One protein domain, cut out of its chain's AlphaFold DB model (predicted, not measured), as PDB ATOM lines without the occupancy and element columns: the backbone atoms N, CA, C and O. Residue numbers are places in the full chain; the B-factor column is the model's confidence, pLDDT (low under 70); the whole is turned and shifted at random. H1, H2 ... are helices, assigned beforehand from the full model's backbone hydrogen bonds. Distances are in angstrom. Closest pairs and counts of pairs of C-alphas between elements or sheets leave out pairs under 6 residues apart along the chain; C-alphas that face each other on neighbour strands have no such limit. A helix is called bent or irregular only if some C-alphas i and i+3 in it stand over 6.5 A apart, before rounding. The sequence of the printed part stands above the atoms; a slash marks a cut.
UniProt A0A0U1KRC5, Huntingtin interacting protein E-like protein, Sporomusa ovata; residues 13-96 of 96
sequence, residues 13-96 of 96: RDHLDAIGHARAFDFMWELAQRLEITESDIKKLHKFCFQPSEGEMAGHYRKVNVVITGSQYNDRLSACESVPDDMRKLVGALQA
ATOM      1  N   ARG A  13     179.358  68.793 128.290       74.62
ATOM      2  CA  ARG A  13     178.961  67.797 129.288       74.62
ATOM      3  C   ARG A  13     179.002  68.348 130.716       74.62
ATOM      4  O   ARG A  13     178.022  68.187 131.425       74.62
ATOM      5  N   ASP A  14     180.054  69.072 131.094       77.06
ATOM      6  CA  ASP A  14     180.172  69.654 132.440       77.06
ATOM      7  C   ASP A  14     179.045  70.660 132.717       77.06
ATOM      8  O   ASP A  14     178.521  70.747 133.825       77.06
ATOM      9  N   HIS A  15     178.642  71.418 131.692       80.88
ATOM     10  CA  HIS A  15     177.525  72.356 131.801       80.88
ATOM     11  C   HIS A  15     176.182  71.631 131.933       80.88
ATOM     12  O   HIS A  15     175.336  72.038 132.728       80.88
ATOM     13  N   LEU A  16     175.984  70.552 131.173       80.31
ATOM     14  CA  LEU A  16     174.786  69.715 131.259       80.31
ATOM     15  C   LEU A  16     174.678  69.034 132.629       80.31
ATOM     16  O   LEU A  16     173.604  69.055 133.232       80.31
ATOM     17  N   ASP A  17     175.789  68.523 133.157       83.25
ATOM     18  CA  ASP A  17     175.852  67.925 134.490       83.25
ATOM     19  C   ASP A  17     175.559  68.973 135.579       83.25
ATOM     20  O   ASP A  17     174.846  68.682 136.537       83.25
ATOM     21  N   ALA A  18     176.022  70.221 135.433       87.50
ATOM     22  CA  ALA A  18     175.692  71.298 136.372       87.50
ATOM     23  C   ALA A  18     174.185  71.626 136.395       87.50
ATOM     24  O   ALA A  18     173.607  71.808 137.467       87.50
ATOM     25  N   ILE A  19     173.528  71.652 135.229       88.31
ATOM     26  CA  ILE A  19     172.070  71.844 135.129       88.31
ATOM     27  C   ILE A  19     171.323  70.669 135.775       88.31
ATOM     28  O   ILE A  19     170.334  70.881 136.481       88.31
ATOM     29  N   GLY A  20     171.789  69.440 135.541       90.44
ATOM     30  CA  GLY A  20     171.226  68.239 136.157       90.44
ATOM     31  C   GLY A  20     171.293  68.288 137.681       90.44
ATOM     32  O   GLY A  20     170.278  68.116 138.357       90.44
ATOM     33  N   HIS A  21     172.464  68.625 138.224       92.06
ATOM     34  CA  HIS A  21     172.662  68.764 139.666       92.06
ATOM     35  C   HIS A  21     171.840  69.896 140.285       92.06
ATOM     36  O   HIS A  21     171.317  69.708 141.379       92.06
ATOM     37  N   ALA A  22     171.666  71.033 139.603       93.69
ATOM     38  CA  ALA A  22     170.798  72.105 140.098       93.69
ATOM     39  C   ALA A  22     169.351  71.613 140.285       93.69
ATOM     40  O   ALA A  22     168.770  71.777 141.353       93.69
ATOM     41  N   ARG A  23     168.804  70.895 139.294       94.94
ATOM     42  CA  ARG A  23     167.461  70.289 139.394       94.94
ATOM     43  C   ARG A  23     167.377  69.214 140.472       94.94
ATOM     44  O   ARG A  23     166.362  69.094 141.153       94.94
ATOM     45  N   ALA A  24     168.427  68.405 140.606       96.44
ATOM     46  CA  ALA A  24     168.499  67.386 141.644       96.44
ATOM     47  C   ALA A  24     168.516  68.012 143.045       96.44
ATOM     48  O   ALA A  24     167.876  67.482 143.948       96.44
ATOM     49  N   PHE A  25     169.194  69.151 143.216       96.38
ATOM     50  CA  PHE A  25     169.221  69.894 144.472       96.38
ATOM     51  C   PHE A  25     167.835  70.418 144.855       96.38
ATOM     52  O   PHE A  25     167.392  70.173 145.976       96.38
ATOM     53  N   ASP A  26     167.126  71.056 143.920       97.31
ATOM     54  CA  ASP A  26     165.763  71.542 144.163       97.31
ATOM     55  C   ASP A  26     164.835  70.388 144.578       97.31
ATOM     56  O   ASP A  26     164.123  70.473 145.578       97.31
ATOM     57  N   PHE A  27     164.910  69.255 143.872       97.62
ATOM     58  CA  PHE A  27     164.111  68.077 144.204       97.62
ATOM     59  C   PHE A  27     164.491  67.465 145.559       97.62
ATOM     60  O   PHE A  27     163.619  67.073 146.328       97.62
ATOM     61  N   MET A  28     165.780  67.406 145.891       96.69
ATOM     62  CA  MET A  28     166.240  66.970 147.211       96.69
ATOM     63  C   MET A  28     165.695  67.881 148.321       96.69
ATOM     64  O   MET A  28     165.321  67.384 149.380       96.69
ATOM     65  N   TRP A  29     165.608  69.191 148.079       96.94
ATOM     66  CA  TRP A  29     165.034  70.139 149.033       96.94
ATOM     67  C   TRP A  29     163.531  69.914 149.256       96.94
ATOM     68  O   TRP A  29     163.052  70.019 150.386       96.94
ATOM     69  N   GLU A  30     162.785  69.555 148.209       96.31
ATOM     70  CA  GLU A  30     161.387  69.114 148.331       96.31
ATOM     71  C   GLU A  30     161.274  67.799 149.117       96.31
ATOM     72  O   GLU A  30     160.412  67.665 149.988       96.31
ATOM     73  N   LEU A  31     162.157  66.828 148.850       95.50
ATOM     74  CA  LEU A  31     162.187  65.549 149.567       95.50
ATOM     75  C   LEU A  31     162.485  65.723 151.056       95.50
ATOM     76  O   LEU A  31     161.867  65.048 151.872       95.50
ATOM     77  N   ALA A  32     163.375  66.647 151.417       94.56
ATOM     78  CA  ALA A  32     163.736  66.919 152.806       94.56
ATOM     79  C   ALA A  32     162.558  67.429 153.659       94.56
ATOM     80  O   ALA A  32     162.619  67.373 154.884       94.56
ATOM     81  N   GLN A  33     161.486  67.920 153.029       95.31
ATOM     82  CA  GLN A  33     160.271  68.376 153.711       95.31
ATOM     83  C   GLN A  33     159.226  67.263 153.883       95.31
ATOM     84  O   GLN A  33     158.193  67.476 154.519       95.31
ATOM     85  N   ARG A  34     159.457  66.082 153.300       93.19
ATOM     86  CA  ARG A  34     158.545  64.936 153.356       93.19
ATOM     87  C   ARG A  34     158.963  63.980 154.471       93.19
ATOM     88  O   ARG A  34     160.141  63.823 154.759       93.19
ATOM     89  N   LEU A  35     157.981  63.292 155.054       89.81
ATOM     90  CA  LEU A  35     158.221  62.237 156.048       89.81
ATOM     91  C   LEU A  35     158.738  60.934 155.424       89.81
ATOM     92  O   LEU A  35     159.295  60.100 156.124       89.81
ATOM     93  N   GLU A  36     158.544  60.750 154.115       94.12
ATOM     94  CA  GLU A  36     158.856  59.502 153.425       94.12
ATOM     95  C   GLU A  36     159.597  59.751 152.111       94.12
ATOM     96  O   GLU A  36     159.158  60.538 151.260       94.12
ATOM     97  N   ILE A  37     160.681  58.997 151.929       95.12
ATOM     98  CA  ILE A  37     161.448  58.900 150.687       95.12
ATOM     99  C   ILE A  37     161.197  57.519 150.091       95.12
ATOM    100  O   ILE A  37     161.461  56.502 150.725       95.12
ATOM    101  N   THR A  38     160.707  57.476 148.856       96.44
ATOM    102  CA  THR A  38     160.418  56.225 148.147       96.44
ATOM    103  C   THR A  38     161.553  55.828 147.205       96.44
ATOM    104  O   THR A  38     162.380  56.641 146.792       96.44
ATOM    105  N   GLU A  39     161.551  54.575 146.755       97.38
ATOM    106  CA  GLU A  39     162.476  54.109 145.715       97.38
ATOM    107  C   GLU A  39     162.330  54.901 144.399       97.38
ATOM    108  O   GLU A  39     163.306  55.148 143.688       97.38
ATOM    109  N   SER A  40     161.103  55.333 144.083       97.44
ATOM    110  CA  SER A  40     160.817  56.187 142.925       97.44
ATOM    111  C   SER A  40     161.472  57.562 143.066       97.44
ATOM    112  O   SER A  40     162.028  58.077 142.096       97.44
ATOM    113  N   ASP A  41     161.482  58.127 144.279       97.44
ATOM    114  CA  ASP A  41     162.164  59.390 144.565       97.44
ATOM    115  C   ASP A  41     163.677  59.256 144.343       97.44
ATOM    116  O   ASP A  41     164.270  60.089 143.662       97.44
ATOM    117  N   ILE A  42     164.297  58.166 144.809       97.06
ATOM    118  CA  ILE A  42     165.733  57.913 144.599       97.06
ATOM    119  C   ILE A  42     166.061  57.795 143.102       97.06
ATOM    120  O   ILE A  42     167.006  58.418 142.610       97.06
ATOM    121  N   LYS A  43     165.251  57.047 142.342       97.62
ATOM    122  CA  LYS A  43     165.404  56.931 140.881       97.62
ATOM    123  C   LYS A  43     165.211  58.271 140.177       97.62
ATOM    124  O   LYS A  43     165.950  58.585 139.246       97.62
ATOM    125  N   LYS A  44     164.249  59.083 140.618       97.50
ATOM    126  CA  LYS A  44     163.996  60.417 140.062       97.50
ATOM    127  C   LYS A  44     165.143  61.382 140.362       97.50
ATOM    128  O   LYS A  44     165.553  62.110 139.462       97.50
ATOM    129  N   LEU A  45     165.714  61.332 141.564       96.94
ATOM    130  CA  LEU A  45     166.898  62.109 141.930       96.94
ATOM    131  C   LEU A  45     168.091  61.743 141.035       96.94
ATOM    132  O   LEU A  45     168.689  62.621 140.416       96.94
ATOM    133  N   HIS A  46     168.369  60.444 140.870       96.38
ATOM    134  CA  HIS A  46     169.388  59.966 139.929       96.38
ATOM    135  C   HIS A  46     169.091  60.421 138.496       96.38
ATOM    136  O   HIS A  46     169.993  60.819 137.757       96.38
ATOM    137  N   LYS A  47     167.824  60.379 138.070       95.88
ATOM    138  CA  LYS A  47     167.437  60.862 136.746       95.88
ATOM    139  C   LYS A  47     167.793  62.335 136.571       95.88
ATOM    140  O   LYS A  47     168.351  62.680 135.541       95.88
ATOM    141  N   PHE A  48     167.540  63.194 137.554       95.19
ATOM    142  CA  PHE A  48     167.901  64.606 137.439       95.19
ATOM    143  C   PHE A  48     169.408  64.838 137.345       95.19
ATOM    144  O   PHE A  48     169.817  65.610 136.479       95.19
ATOM    145  N   CYS A  49     170.222  64.125 138.128       91.56
ATOM    146  CA  CYS A  49     171.679  64.248 138.045       91.56
ATOM    147  C   CYS A  49     172.226  63.876 136.658       91.56
ATOM    148  O   CYS A  49     173.083  64.580 136.135       91.56
ATOM    149  N   PHE A  50     171.722  62.790 136.060       88.44
ATOM    150  CA  PHE A  50     172.381  62.147 134.917       88.44
ATOM    151  C   PHE A  50     171.606  62.215 133.598       88.44
ATOM    152  O   PHE A  50     172.188  61.965 132.551       88.44
ATOM    153  N   GLN A  51     170.319  62.576 133.571       89.88
ATOM    154  CA  GLN A  51     169.551  62.661 132.317       89.88
ATOM    155  C   GLN A  51     170.191  63.593 131.273       89.88
ATOM    156  O   GLN A  51     170.172  63.226 130.097       89.88
ATOM    157  N   PRO A  52     170.766  64.759 131.639       82.81
ATOM    158  CA  PRO A  52     171.409  65.630 130.658       82.81
ATOM    159  C   PRO A  52     172.584  64.978 129.911       82.81
ATOM    160  O   PRO A  52     172.829  65.342 128.762       82.81
ATOM    161  N   SER A  53     173.290  64.023 130.528       76.25
ATOM    162  CA  SER A  53     174.497  63.393 129.972       76.25
ATOM    163  C   SER A  53     174.334  61.916 129.583       76.25
ATOM    164  O   SER A  53     174.969  61.477 128.626       76.25
ATOM    165  N   GLU A  54     173.469  61.159 130.260       79.31
ATOM    166  CA  GLU A  54     173.248  59.714 130.070       79.31
ATOM    167  C   GLU A  54     171.886  59.365 129.443       79.31
ATOM    168  O   GLU A  54     171.606  58.198 129.153       79.31
ATOM    169  N   GLY A  55     171.027  60.363 129.208       84.31
ATOM    170  CA  GLY A  55     169.771  60.194 128.480       84.31
ATOM    171  C   GLY A  55     168.836  59.160 129.114       84.31
ATOM    172  O   GLY A  55     168.399  59.318 130.254       84.31
ATOM    173  N   GLU A  56     168.498  58.111 128.357       86.44
ATOM    174  CA  GLU A  56     167.499  57.105 128.754       86.44
ATOM    175  C   GLU A  56     167.957  56.155 129.865       86.44
ATOM    176  O   GLU A  56     167.122  55.487 130.466       86.44
ATOM    177  N   MET A  57     169.255  56.087 130.181       88.62
ATOM    178  CA  MET A  57     169.732  55.252 131.295       88.62
ATOM    179  C   MET A  57     169.530  55.898 132.664       88.62
ATOM    180  O   MET A  57     169.496  55.206 133.684       88.62
ATOM    181  N   ALA A  58     169.309  57.209 132.697       93.62
ATOM    182  CA  ALA A  58     169.165  57.950 133.934       93.62
ATOM    183  C   ALA A  58     167.883  57.556 134.696       93.62
ATOM    184  O   ALA A  58     166.767  57.646 134.181       93.62
ATOM    185  N   GLY A  59     168.049  57.162 135.962       96.56
ATOM    186  CA  GLY A  59     166.955  56.730 136.840       96.56
ATOM    187  C   GLY A  59     166.657  55.230 136.792       96.56
ATOM    188  O   GLY A  59     165.679  54.778 137.388       96.56
ATOM    189  N   HIS A  60     167.498  54.448 136.116       96.50
ATOM    190  CA  HIS A  60     167.421  52.992 136.106       96.50
ATOM    191  C   HIS A  60     168.569  52.377 136.903       96.50
ATOM    192  O   HIS A  60     169.665  52.927 136.979       96.50
ATOM    193  N   TYR A  61     168.331  51.201 137.484       97.25
ATOM    194  CA  TYR A  61     169.419  50.427 138.070       97.25
ATOM    195  C   TYR A  61     170.367  49.910 136.997       97.25
ATOM    196  O   TYR A  61     169.962  49.603 135.871       97.25
ATOM    197  N   ARG A  62     171.636  49.767 137.386       94.88
ATOM    198  CA  ARG A  62     172.653  49.149 136.540       94.88
ATOM    199  C   ARG A  62     172.236  47.732 136.158       94.88
ATOM    200  O   ARG A  62     171.724  46.984 136.983       94.88
ATOM    201  N   LYS A  63     172.512  47.358 134.909       95.62
ATOM    202  CA  LYS A  63     172.278  46.003 134.378       95.62
ATOM    203  C   LYS A  63     173.538  45.141 134.356       95.62
ATOM    204  O   LYS A  63     173.481  43.981 133.973       95.62
ATOM    205  N   VAL A  64     174.672  45.707 134.758       95.75
ATOM    206  CA  VAL A  64     175.976  45.043 134.791       95.75
ATOM    207  C   VAL A  64     176.629  45.255 136.146       95.75
ATOM    208  O   VAL A  64     176.413  46.283 136.794       95.75
ATOM    209  N   ASN A  65     177.434  44.283 136.566       96.88
ATOM    210  CA  ASN A  65     178.306  44.445 137.720       96.88
ATOM    211  C   ASN A  65     179.379  45.489 137.414       96.88
ATOM    212  O   ASN A  65     179.829  45.627 136.276       96.88
ATOM    213  N   VAL A  66     179.763  46.246 138.435       95.25
ATOM    214  CA  VAL A  66     180.732  47.336 138.309       95.25
ATOM    215  C   VAL A  66     181.797  47.208 139.380       95.25
ATOM    216  O   VAL A  66     181.573  46.607 140.428       95.25
ATOM    217  N   VAL A  67     182.941  47.822 139.105       96.38
ATOM    218  CA  VAL A  67     184.057  47.955 140.034       96.38
ATOM    219  C   VAL A  67     184.278  49.442 140.285       96.38
ATOM    220  O   VAL A  67     184.350  50.235 139.346       96.38
ATOM    221  N   ILE A  68     184.401  49.831 141.549       95.38
ATOM    222  CA  ILE A  68     184.855  51.163 141.943       95.38
ATOM    223  C   ILE A  68     186.379  51.123 141.964       95.38
ATOM    224  O   ILE A  68     186.996  50.538 142.859       95.38
ATOM    225  N   THR A  69     186.989  51.724 140.945       96.31
ATOM    226  CA  THR A  69     188.450  51.777 140.811       96.31
ATOM    227  C   THR A  69     189.067  52.471 142.026       96.31
ATOM    228  O   THR A  69     188.596  53.524 142.447       96.31
ATOM    229  N   GLY A  70     190.107  51.866 142.606       95.88
ATOM    230  CA  GLY A  70     190.785  52.378 143.804       95.88
ATOM    231  C   GLY A  70     190.092  52.054 145.134       95.88
ATOM    232  O   GLY A  70     190.641  52.367 146.186       95.88
ATOM    233  N   SER A  71     188.924  51.406 145.117       95.75
ATOM    234  CA  SER A  71     188.251  50.954 146.337       95.75
ATOM    235  C   SER A  71     188.672  49.536 146.722       95.75
ATOM    236  O   SER A  71     188.661  48.623 145.896       95.75
ATOM    237  N   GLN A  72     188.956  49.325 148.006       95.75
ATOM    238  CA  GLN A  72     189.124  47.988 148.585       95.75
ATOM    239  C   GLN A  72     187.789  47.292 148.900       95.75
ATOM    240  O   GLN A  72     187.798  46.148 149.328       95.75
ATOM    241  N   TYR A  73     186.655  47.974 148.695       95.06
ATOM    242  CA  TYR A  73     185.315  47.506 149.076       95.06
ATOM    243  C   TYR A  73     184.498  46.946 147.906       95.06
ATOM    244  O   TYR A  73     183.268  46.931 147.948       95.06
ATOM    245  N   ASN A  74     185.161  46.530 146.825       95.00
ATOM    246  CA  ASN A  74     184.480  45.952 145.665       95.00
ATOM    247  C   ASN A  74     183.776  44.623 145.989       95.00
ATOM    248  O   ASN A  74     182.806  44.270 145.327       95.00
ATOM    249  N   ASP A  75     184.212  43.940 147.045       94.25
ATOM    250  CA  ASP A  75     183.581  42.759 147.638       94.25
ATOM    251  C   ASP A  75     182.207  43.043 148.273       94.25
ATOM    252  O   ASP A  75     181.409  42.127 148.442       94.25
ATOM    253  N   ARG A  76     181.913  44.305 148.617       94.94
ATOM    254  CA  ARG A  76     180.664  44.716 149.284       94.94
ATOM    255  C   ARG A  76     179.604  45.258 148.333       94.94
ATOM    256  O   ARG A  76     178.530  45.659 148.778       94.94
ATOM    257  N   LEU A  77     179.903  45.341 147.039       94.69
ATOM    258  CA  LEU A  77     178.949  45.834 146.053       94.69
ATOM    259  C   LEU A  77     177.904  44.759 145.752       94.69
ATOM    260  O   LEU A  77     178.253  43.644 145.377       94.69
ATOM    261  N   SER A  78     176.621  45.119 145.835       96.56
ATOM    262  CA  SER A  78     175.532  44.239 145.400       96.56
ATOM    263  C   SER A  78     175.697  43.843 143.931       96.56
ATOM    264  O   SER A  78     176.020  44.688 143.087       96.56
ATOM    265  N   ALA A  79     175.411  42.588 143.592       97.06
ATOM    266  CA  ALA A  79     175.282  42.183 142.196       97.06
ATOM    267  C   ALA A  79     174.151  42.986 141.517       97.06
ATOM    268  O   ALA A  79     173.198  43.391 142.189       97.06
ATOM    269  N   CYS A  80     174.254  43.285 140.218       96.81
ATOM    270  CA  CYS A  80     173.296  44.157 139.525       96.81
ATOM    271  C   CYS A  80     171.852  43.642 139.617       96.81
ATOM    272  O   CYS A  80     170.926  44.435 139.778       96.81
ATOM    273  N   GLU A  81     171.675  42.326 139.609       97.56
ATOM    274  CA  GLU A  81     170.409  41.628 139.812       97.56
ATOM    275  C   GLU A  81     169.832  41.794 141.225       97.56
ATOM    276  O   GLU A  81     168.616  41.763 141.393       97.56
ATOM    277  N   SER A  82     170.679  42.009 142.236       97.88
ATOM    278  CA  SER A  82     170.272  42.163 143.639       97.88
ATOM    279  C   SER A  82     169.981  43.614 144.025       97.88
ATOM    280  O   SER A  82     169.287  43.852 145.011       97.88
ATOM    281  N   VAL A  83     170.456  44.592 143.240       97.69
ATOM    282  CA  VAL A  83     170.256  46.027 143.518       97.69
ATOM    283  C   VAL A  83     168.783  46.390 143.760       97.69
ATOM    284  O   VAL A  83     168.525  47.086 144.742       97.69
ATOM    285  N   PRO A  84     167.798  45.942 142.952       97.75
ATOM    286  CA  PRO A  84     166.398  46.275 143.213       97.75
ATOM    287  C   PRO A  84     165.916  45.804 144.589       97.75
ATOM    288  O   PRO A  84     165.138  46.494 145.240       97.75
ATOM    289  N   ASP A  85     166.356  44.632 145.036       97.88
ATOM    290  CA  ASP A  85     165.928  44.038 146.303       97.88
ATOM    291  C   ASP A  85     166.582  44.738 147.491       97.88
ATOM    292  O   ASP A  85     165.916  45.043 148.481       97.88
ATOM    293  N   ASP A  86     167.869  45.048 147.374       97.69
ATOM    294  CA  ASP A  86     168.608  45.768 148.405       97.69
ATOM    295  C   ASP A  86     168.118  47.211 148.553       97.69
ATOM    296  O   ASP A  86     168.001  47.711 149.671       97.69
ATOM    297  N   MET A  87     167.723  47.857 147.455       97.50
ATOM    298  CA  MET A  87     167.108  49.184 147.500       97.50
ATOM    299  C   MET A  87     165.726  49.169 148.154       97.50
ATOM    300  O   MET A  87     165.418  50.084 148.916       97.50
ATOM    301  N   ARG A  88     164.914  48.124 147.939       96.94
ATOM    302  CA  ARG A  88     163.645  47.966 148.675       96.94
ATOM    303  C   ARG A  88     163.880  47.833 150.179       96.94
ATOM    304  O   ARG A  88     163.162  48.458 150.955       96.94
ATOM    305  N   LYS A  89     164.900  47.072 150.595       96.81
ATOM    306  CA  LYS A  89     165.291  46.967 152.014       96.81
ATOM    307  C   LYS A  89     165.762  48.313 152.568       96.81
ATOM    308  O   LYS A  89     165.344  48.687 153.658       96.81
ATOM    309  N   LEU A  90     166.595  49.040 151.819       95.88
ATOM    310  CA  LEU A  90     167.075  50.369 152.204       95.88
ATOM    311  C   LEU A  90     165.913  51.342 152.411       95.88
ATOM    312  O   LEU A  90     165.843  51.987 153.447       95.88
ATOM    313  N   VAL A  91     164.995  51.429 151.447       96.00
ATOM    314  CA  VAL A  91     163.831  52.321 151.530       96.00
ATOM    315  C   VAL A  91     162.950  51.965 152.723       96.00
ATOM    316  O   VAL A  91     162.572  52.860 153.467       96.00
ATOM    317  N   GLY A  92     162.701  50.674 152.967       95.12
ATOM    318  CA  GLY A  92     161.972  50.245 154.163       95.12
ATOM    319  C   GLY A  92     162.666  50.654 155.468       95.12
ATOM    320  O   GLY A  92     161.996  51.028 156.423       95.12
ATOM    321  N   ALA A  93     164.001  50.647 155.503       93.81
ATOM    322  CA  ALA A  93     164.771  51.097 156.662       93.81
ATOM    323  C   ALA A  93     164.773  52.627 156.848       93.81
ATOM    324  O   ALA A  93     164.970  53.086 157.964       93.81
ATOM    325  N   LEU A  94     164.550  53.415 155.788       88.62
ATOM    326  CA  LEU A  94     164.434  54.880 155.879       88.62
ATOM    327  C   LEU A  94     163.102  55.344 156.485       88.62
ATOM    328  O   LEU A  94     162.977  56.509 156.846       88.62
ATOM    329  N   GLN A  95     162.110  54.457 156.548       82.38
ATOM    330  CA  GLN A  95     160.772  54.736 157.075       82.38
ATOM    331  C   GLN A  95     160.601  54.291 158.539       82.38
ATOM    332  O   GLN A  95     159.511  54.444 159.091       82.38
ATOM    333  N   ALA A  96     161.642  53.703 159.138       68.81
ATOM    334  CA  ALA A  96     161.666  53.212 160.517       68.81
ATOM    335  C   ALA A  96     162.209  54.272 161.484       68.81
ATOM    336  O   ALA A  96     161.665  54.355 162.607       68.81
TER     337      ALA A  96
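This is residues 13 to 96 of the 96 residues of the protein "Huntingtin interacting protein E-like protein" of Sporomusa ovata (UniProt A0A0U1KRC5). What shape appears along the printed part from its first residue? H1 and H2 lie side by side as a helical hairpin, H2 with a sharp kink near its end; from there a long stretch without a named element, residues 58 to 82, loops away and leads into the shorter H3, which runs back to the beginning of H2 and meets it at Glu 39, in a loose, open arrangement. How much of it is in named elements, and how compact is it? The printed part has 84 residues, with three named helices in the order H1, H2, H3 that hold 50 of them, and no named strand; the class is all helix. It is only just loose, close to compact, with a radius of gyration of the C-alphas of 14.3 A and spans of 36 by 34 by 23 A.

How do the first two helices stand to each other? H1, residues 13 to 31, and H2, residues 39 to 57, touch and form a helical hairpin. The closest C-alphas are those of Gly 20 and Cys 49, 4.4 A apart. Their lines stand at a shallow tilt of 14 degrees, opposite ways. Where does the third helix come in? H3, residues 83 to 94, only just touches H2, with 3 pairs of C-alphas within 8 A; the closest are those of Glu 39 and Val 91, 6.2 A apart. H2 touches H3 with residue 39 alone, and H3 touches H2 with residues 87 to 91 alone; their lines stand at a steep tilt of 46 degrees, opposite ways. H1 and H3 are apart. What do the backbone N and O atoms show? In H1 and H3 every O i to N i+4 pair is within hydrogen-bond range, and in H2 11 of 15 are.

Where does the first helix run? H1 begins with C-alpha 13 at (178.961, 67.797, 129.288) and is 26.4 A long from first to last C-alpha. What is particular about the second helix? H2 is 16.2 A from first to last C-alpha, with a kink of 127 degrees near residue 51. It is irregular: C-alphas 53 and 56 are 9.5 A apart. Where does the last helix end? H3 spans 16.3 A and ends with C-alpha 94 at (164.434, 54.880, 155.879).

How far does it reach? The two C-alphas farthest apart are those of Arg 13 and Ala 96, at 38.6 A. Which links are long, and is there a cut? The link from H2 to H3, 25 residues, is long, and that from H1 to H2, 7 residues, is short; the printed part has no cut. Where is confidence low? The mean pLDDT of the printed part is 93.0, and residue 96, the chain's last, is the one printed residue under 70.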